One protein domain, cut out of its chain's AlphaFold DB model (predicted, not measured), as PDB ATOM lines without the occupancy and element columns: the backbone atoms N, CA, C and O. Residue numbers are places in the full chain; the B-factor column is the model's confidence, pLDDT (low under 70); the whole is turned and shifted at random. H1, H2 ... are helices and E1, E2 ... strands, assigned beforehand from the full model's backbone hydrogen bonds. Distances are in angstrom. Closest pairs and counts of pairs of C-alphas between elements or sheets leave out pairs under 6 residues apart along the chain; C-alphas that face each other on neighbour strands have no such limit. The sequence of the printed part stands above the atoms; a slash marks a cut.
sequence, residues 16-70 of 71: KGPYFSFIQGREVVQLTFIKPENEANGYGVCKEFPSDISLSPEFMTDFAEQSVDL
ATOM      1  N   LYS A  16      -2.499  -1.624  44.009       92.69
ATOM      2  CA  LYS A  16      -1.816  -0.432  44.517       92.69
ATOM      3  C   LYS A  16      -2.117   0.771  43.633       92.69
ATOM      4  O   LYS A  16      -1.953   0.715  42.417       92.69
ATOM      5  N   GLY A  17      -2.482   1.885  44.260       89.00
ATOM      6  CA  GLY A  17      -2.772   3.145  43.577       89.00
ATOM      7  C   GLY A  17      -4.069   3.790  44.080       89.00
ATOM      8  O   GLY A  17      -4.489   3.489  45.200       89.00
ATOM      9  N   PRO A  18      -4.686   4.680  43.283       93.12
ATOM     10  CA  PRO A  18      -4.244   5.119  41.953       93.12
ATOM     11  C   PRO A  18      -2.969   5.990  41.984       93.12
ATOM     12  O   PRO A  18      -2.636   6.577  43.014       93.12
ATOM     13  N   TYR A  19      -2.246   6.055  40.861       94.50
ATOM     14  CA  TYR A  19      -1.146   7.004  40.614       94.50
ATOM     15  C   TYR A  19      -1.038   7.356  39.121       94.50
ATOM     16  O   TYR A  19      -1.516   6.611  38.269       94.50
ATOM     17  N   PHE A  20      -0.398   8.480  38.784       96.31
ATOM     18  CA  PHE A  20      -0.171   8.864  37.386       96.31
ATOM     19  C   PHE A  20       1.030   8.110  36.797       96.31
ATOM     20  O   PHE A  20       2.156   8.271  37.273       96.31
ATOM     21  N   SER A  21       0.805   7.302  35.757       95.88
ATOM     22  CA  SER A  21       1.867   6.626  35.003       95.88
ATOM     23  C   SER A  21       2.295   7.501  33.829       95.88
ATOM     24  O   SER A  21       1.522   7.752  32.907       95.88
ATOM     25  N   PHE A  22       3.550   7.956  33.839       95.56
ATOM     26  CA  PHE A  22       4.118   8.733  32.732       95.56
ATOM     27  C   PHE A  22       4.312   7.901  31.460       95.56
ATOM     28  O   PHE A  22       4.304   8.461  30.369       95.56
ATOM     29  N   ILE A  23       4.459   6.579  31.593       94.81
ATOM     30  CA  ILE A  23       4.571   5.661  30.453       94.81
ATOM     31  C   ILE A  23       3.212   5.522  29.760       94.81
ATOM     32  O   ILE A  23       3.139   5.585  28.538       94.81
ATOM     33  N   GLN A  24       2.136   5.385  30.540       93.56
ATOM     34  CA  GLN A  24       0.774   5.254  30.012       93.56
ATOM     35  C   GLN A  24       0.101   6.609  29.732       93.56
ATOM     36  O   GLN A  24      -0.961   6.654  29.113       93.56
ATOM     37  N   GLY A  25       0.678   7.715  30.213       96.88
ATOM     38  CA  GLY A  25       0.133   9.068  30.072       96.88
ATOM     39  C   GLY A  25      -1.203   9.287  30.791       96.88
ATOM     40  O   GLY A  25      -1.955  10.184  30.411       96.88
ATOM     41  N   ARG A  26      -1.532   8.463  31.793       96.44
ATOM     42  CA  ARG A  26      -2.816   8.493  32.510       96.44
ATOM     43  C   ARG A  26      -2.699   7.965  33.938       96.44
ATOM     44  O   ARG A  26      -1.692   7.362  34.307       96.44
ATOM     45  N   GLU A  27      -3.749   8.162  34.733       97.44
ATOM     46  CA  GLU A  27      -3.880   7.503  36.035       97.44
ATOM     47  C   GLU A  27      -4.138   6.000  35.877       97.44
ATOM     48  O   GLU A  27      -4.928   5.560  35.034       97.44
ATOM     49  N   VAL A  28      -3.440   5.219  36.699       96.94
ATOM     50  CA  VAL A  28      -3.462   3.759  36.692       96.94
ATOM     51  C   VAL A  28      -3.575   3.199  38.104       96.94
ATOM     52  O   VAL A  28      -3.262   3.861  39.096       96.94
ATOM     53  N   VAL A  29      -3.997   1.944  38.175       95.69
ATOM     54  CA  VAL A  29      -3.821   1.051  39.315       95.69
ATOM     55  C   VAL A  29      -2.870  -0.068  38.901       95.69
ATOM     56  O   VAL A  29      -2.958  -0.600  37.795       95.69
ATOM     57  N   GLN A  30      -1.940  -0.422  39.775       95.62
ATOM     58  CA  GLN A  30      -1.051  -1.556  39.562       95.62
ATOM     59  C   GLN A  30      -1.640  -2.783  40.247       95.62
ATOM     60  O   GLN A  30      -1.915  -2.726  41.448       95.62
ATOM     61  N   LEU A  31      -1.796  -3.878  39.508       95.75
ATOM     62  CA  LEU A  31      -2.105  -5.184  40.075       95.75
ATOM     63  C   LEU A  31      -0.848  -6.045  40.123       95.75
ATOM     64  O   LEU A  31      -0.090  -6.100  39.154       95.75
ATOM     65  N   THR A  32      -0.654  -6.736  41.240       95.94
ATOM     66  CA  THR A  32       0.422  -7.710  41.423       95.94
ATOM     67  C   THR A  32      -0.167  -9.033  41.889       95.94
ATOM     68  O   THR A  32      -0.808  -9.064  42.937       95.94
ATOM     69  N   PHE A  33       0.072 -10.113  41.148       96.38
ATOM     70  CA  PHE A  33      -0.289 -11.480  41.516       96.38
ATOM     71  C   PHE A  33       0.928 -12.238  42.047       96.38
ATOM     72  O   PHE A  33       1.983 -12.222  41.411       96.38
ATOM     73  N   ILE A  34       0.775 -12.919  43.183       95.06
ATOM     74  CA  ILE A  34       1.798 -13.775  43.795       95.06
ATOM     75  C   ILE A  34       1.161 -15.133  44.131       95.06
ATOM     76  O   ILE A  34       0.148 -15.183  44.834       95.06
ATOM     77  N   LYS A  35       1.760 -16.229  43.637       93.62
ATOM     78  CA  LYS A  35       1.369 -17.605  43.998       93.62
ATOM     79  C   LYS A  35       1.711 -17.889  45.474       93.62
ATOM     80  O   LYS A  35       2.733 -17.376  45.938       93.62
ATOM     81  N   PRO A  36       0.949 -18.729  46.198       92.19
ATOM     82  CA  PRO A  36       1.213 -19.041  47.608       92.19
ATOM     83  C   PRO A  36       2.650 -19.514  47.877       92.19
ATOM     84  O   PRO A  36       3.293 -19.079  48.829       92.19
ATOM     85  N   GLU A  37       3.206 -20.352  46.998       91.50
ATOM     86  CA  GLU A  37       4.581 -20.853  47.097       91.50
ATOM     87  C   GLU A  37       5.659 -19.763  46.938       91.50
ATOM     88  O   GLU A  37       6.795 -19.951  47.377       91.50
ATOM     89  N   ASN A  38       5.301 -18.611  46.364       90.75
ATOM     90  CA  ASN A  38       6.188 -17.474  46.127       90.75
ATOM     91  C   ASN A  38       5.980 -16.328  47.131       90.75
ATOM     92  O   ASN A  38       6.658 -15.305  47.051       90.75
ATOM     93  N   GLU A  39       5.093 -16.467  48.121       85.25
ATOM     94  CA  GLU A  39       4.869 -15.401  49.109       85.25
ATOM     95  C   GLU A  39       6.146 -15.033  49.877       85.25
ATOM     96  O   GLU A  39       6.393 -13.860  50.158       85.25
ATOM     97  N   ALA A  40       6.997 -16.020  50.169       87.31
ATOM     98  CA  ALA A  40       8.226 -15.815  50.935       87.31
ATOM     99  C   ALA A  40       9.297 -15.003  50.185       87.31
ATOM    100  O   ALA A  40      10.122 -14.347  50.822       87.31
ATOM    101  N   ASN A  41       9.314 -15.060  48.851       86.50
ATOM    102  CA  ASN A  41      10.307 -14.369  48.019       86.50
ATOM    103  C   ASN A  41       9.718 -13.176  47.242       86.50
ATOM    104  O   ASN A  41      10.479 -12.380  46.692       86.50
ATOM    105  N   GLY A  42       8.389 -13.029  47.224       85.25
ATOM    106  CA  GLY A  42       7.681 -11.948  46.543       85.25
ATOM    107  C   GLY A  42       7.699 -12.049  45.015       85.25
ATOM    108  O   GLY A  42       7.461 -11.044  44.345       85.25
ATOM    109  N   TYR A  43       8.012 -13.222  44.453       89.38
ATOM    110  CA  TYR A  43       8.047 -13.433  43.008       89.38
ATOM    111  C   TYR A  43       6.628 -13.541  42.436       89.38
ATOM    112  O   TYR A  43       5.804 -14.328  42.904       89.38
ATOM    113  N   GLY A  44       6.332 -12.740  41.414       93.94
ATOM    114  CA  GLY A  44       4.980 -12.620  40.886       93.94
ATOM    115  C   GLY A  44       4.891 -11.806  39.600       93.94
ATOM    116  O   GLY A  44       5.892 -11.300  39.090       93.94
ATOM    117  N   VAL A  45       3.670 -11.665  39.088       96.19
ATOM    118  CA  VAL A  45       3.361 -10.890  37.878       96.19
ATOM    119  C   VAL A  45       2.803  -9.536  38.279       96.19
ATOM    120  O   VAL A  45       1.922  -9.451  39.129       96.19
ATOM    121  N   CYS A  46       3.295  -8.474  37.650       95.06
ATOM    122  CA  CYS A  46       2.867  -7.105  37.904       95.06
ATOM    123  C   CYS A  46       2.415  -6.437  36.602       95.06
ATOM    124  O   CYS A  46       3.118  -6.519  35.590       95.06
ATOM    125  N   LYS A  47       1.258  -5.764  36.621       95.62
ATOM    126  CA  LYS A  47       0.700  -5.073  35.452       95.62
ATOM    127  C   LYS A  47      -0.087  -3.823  35.842       95.62
ATOM    128  O   LYS A  47      -0.813  -3.812  36.833       95.62
ATOM    129  N   GLU A  48       0.044  -2.772  35.036       96.25
ATOM    130  CA  GLU A  48      -0.735  -1.538  35.179       96.25
ATOM    131  C   GLU A  48      -2.048  -1.622  34.395       96.25
ATOM    132  O   GLU A  48      -2.074  -2.071  33.245       96.25
ATOM    133  N   PHE A  49      -3.122  -1.127  35.004       95.31
ATOM    134  CA  PHE A  49      -4.438  -0.977  34.395       95.31
ATOM    135  C   PHE A  49      -4.940   0.456  34.578       95.31
ATOM    136  O   PHE A  49      -4.588   1.096  35.567       95.31
ATOM    137  N   PRO A  50      -5.768   0.983  33.663       95.62
ATOM    138  CA  PRO A  50      -6.435   2.267  33.858       95.62
ATOM    139  C   PRO A  50      -7.131   2.376  35.223       95.62
ATOM    140  O   PRO A  50      -7.779   1.429  35.654       95.62
ATOM    141  N   SER A  51      -7.016   3.516  35.911       94.81
ATOM    142  CA  SER A  51      -7.607   3.696  37.252       94.81
ATOM    143  C   SER A  51      -9.140   3.744  37.264       94.81
ATOM    144  O   SER A  51      -9.746   3.602  38.323       94.81
ATOM    145  N   ASP A  52      -9.762   3.948  36.104       93.56
ATOM    146  CA  ASP A  52     -11.209   3.994  35.886       93.56
ATOM    147  C   ASP A  52     -11.830   2.610  35.621       93.56
ATOM    148  O   ASP A  52     -13.045   2.506  35.444       93.56
ATOM    149  N   ILE A  53     -11.027   1.538  35.615       91.31
ATOM    150  CA  ILE A  53     -11.530   0.170  35.470       91.31
ATOM    151  C   ILE A  53     -12.225  -0.320  36.747       91.31
ATOM    152  O   ILE A  53     -11.815  -0.019  37.869       91.31
ATOM    153  N   SER A  54     -13.269  -1.134  36.584       89.50
ATOM    154  CA  SER A  54     -13.904  -1.813  37.712       89.50
ATOM    155  C   SER A  54     -13.085  -3.034  38.134       89.50
ATOM    156  O   SER A  54     -12.980  -4.017  37.405       89.50
ATOM    157  N   LEU A  55     -12.517  -2.972  39.336       89.50
ATOM    158  CA  LEU A  55     -11.765  -4.054  39.970       89.50
ATOM    159  C   LEU A  55     -12.703  -5.071  40.646       89.50
ATOM    160  O   LEU A  55     -12.683  -5.250  41.863       89.50
ATOM    161  N   SER A  56     -13.568  -5.702  39.851       91.44
ATOM    162  CA  SER A  56     -14.481  -6.754  40.317       91.44
ATOM    163  C   SER A  56     -13.732  -8.035  40.723       91.44
ATOM    164  O   SER A  56     -12.645  -8.280  40.190       91.44
ATOM    165  N   PRO A  57     -14.300  -8.887  41.596       90.62
ATOM    166  CA  PRO A  57     -13.720 -10.193  41.912       90.62
ATOM    167  C   PRO A  57     -13.425 -11.042  40.670       90.62
ATOM    168  O   PRO A  57     -12.352 -11.625  40.579       90.62
ATOM    169  N   GLU A  58     -14.320 -11.046  39.680       92.62
ATOM    170  CA  GLU A  58     -14.156 -11.795  38.429       92.62
ATOM    171  C   GLU A  58     -12.934 -11.313  37.639       92.62
ATOM    172  O   GLU A  58     -12.157 -12.117  37.135       92.62
ATOM    173  N   PHE A  59     -12.720  -9.995  37.598       93.62
ATOM    174  CA  PHE A  59     -11.541  -9.387  36.978       93.62
ATOM    175  C   PHE A  59     -10.242  -9.777  37.696       93.62
ATOM    176  O   PHE A  59      -9.227 -10.033  37.054       93.62
ATOM    177  N   MET A  60     -10.263  -9.832  39.031       93.56
ATOM    178  CA  MET A  60      -9.106 -10.262  39.823       93.56
ATOM    179  C   MET A  60      -8.776 -11.735  39.588       93.56
ATOM    180  O   MET A  60      -7.601 -12.076  39.472       93.56
ATOM    181  N   THR A  61      -9.798 -12.589  39.488       94.31
ATOM    182  CA  THR A  61      -9.637 -14.009  39.156       94.31
ATOM    183  C   THR A  61      -9.071 -14.193  37.750       94.31
ATOM    184  O   THR A  61      -8.073 -14.886  37.606       94.31
ATOM    185  N   ASP A  62      -9.618 -13.510  36.741       94.62
ATOM    186  CA  ASP A  62      -9.114 -13.568  35.359       94.62
ATOM    187  C   ASP A  62      -7.653 -13.088  35.263       94.62
ATOM    188  O   ASP A  62      -6.807 -13.714  34.622       94.62
ATOM    189  N   PHE A  63      -7.299 -12.017  35.984       95.25
ATOM    190  CA  PHE A  63      -5.908 -11.573  36.075       95.25
ATOM    191  C   PHE A  63      -4.998 -12.618  36.739       95.25
ATOM    192  O   PHE A  63      -3.870 -12.818  36.278       95.25
ATOM    193  N   ALA A  64      -5.459 -13.279  37.805       94.81
ATOM    194  CA  ALA A  64      -4.712 -14.345  38.465       94.81
ATOM    195  C   ALA A  64      -4.505 -15.548  37.529       94.81
ATOM    196  O   ALA A  64      -3.373 -16.004  37.391       94.81
ATOM    197  N   GLU A  65      -5.549 -15.999  36.827       95.19
ATOM    198  CA  GLU A  65      -5.489 -17.091  35.843       95.19
ATOM    199  C   GLU A  65      -4.467 -16.799  34.738       95.19
ATOM    200  O   GLU A  65      -3.550 -17.589  34.521       95.19
ATOM    201  N   GLN A  66      -4.537 -15.616  34.120       94.88
ATOM    202  CA  GLN A  66      -3.572 -15.197  33.097       94.88
ATOM    203  C   GLN A  66      -2.138 -15.101  33.635       94.88
ATOM    204  O   GLN A  66      -1.172 -15.293  32.898       94.88
ATOM    205  N   SER A  67      -1.982 -14.769  34.917       95.31
ATOM    206  CA  SER A  67      -0.674 -14.618  35.554       95.31
ATOM    207  C   SER A  67      -0.041 -15.956  35.938       95.31
ATOM    208  O   SER A  67       1.185 -16.048  35.985       95.31
ATOM    209  N   VAL A  68      -0.843 -16.996  36.201       92.38
ATOM    210  CA  VAL A  68      -0.346 -18.342  36.524       92.38
ATOM    211  C   VAL A  68       0.462 -18.930  35.372       92.38
ATOM    212  O   VAL A  68       1.499 -19.533  35.641       92.38
ATOM    213  N   ASP A  69       0.035 -18.703  34.128       88.56
ATOM    214  CA  ASP A  69       0.708 -19.201  32.919       88.56
ATOM    215  C   ASP A  69       2.058 -18.509  32.639       88.56
ATOM    216  O   ASP A  69       2.844 -18.976  31.813       88.56
ATOM    217  N   LEU A  70       2.339 -17.390  33.316       87.75
ATOM    218  CA  LEU A  70       3.572 -16.608  33.168       87.75
ATOM    219  C   LEU A  70       4.622 -16.900  34.258       87.75
ATOM    220  O   LEU A  70       5.721 -16.342  34.188       87.75
TER     221      LEU A  70
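Overview. This is residues 16 to 70 of the 71 residues of an uncharacterized protein of Vibrio sp. 2-1(7) (UniProt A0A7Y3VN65). A strongly twisted three-stranded sheet has one helix, H1, packed on one face near E2 and E3, making two layers; residues 36 to 41 stick out. The 55 printed residues hold E1, E2, E3 and H1 in that order, class mixed. The sheet, E1 - E2 - E3, is a meander, each strand the antiparallel neighbour of the one before. It is only just compact, close to loose: radius of gyration of the C-alphas 12.1 A, spans 34 by 24 by 16 A.

Arrangement. E1, residues 16 to 21, and E2, residues 26 to 34, form a hairpin; N 19 and O 28 are 3.0 A apart, within hydrogen-bond range. E2 and E3, residues 44 to 50, form another; N 31 and O 47 are 2.9 A apart. H1, residues 57 to 68, is on the sheet at a height of 9.1 A; its closest C-alphas to E2 are Ala 64 and Phe 33, 6.1 A. Every O i to N i+4 pair in H1 is within hydrogen-bond range.

Along the chain. E1 spans 12.4 A from C-alpha 16 at (-1.816, -0.432, 44.517), E2 25.4 A, E3 20.0 A, and H1 16.6 A to C-alpha 68 at (-0.346, -18.342, 36.524).

Size, cuts and confidence. The farthest C-alphas, Gly 25 and Glu 37, are 34.7 A apart. The printed part has no cut and no long link; no printed residue is under 70.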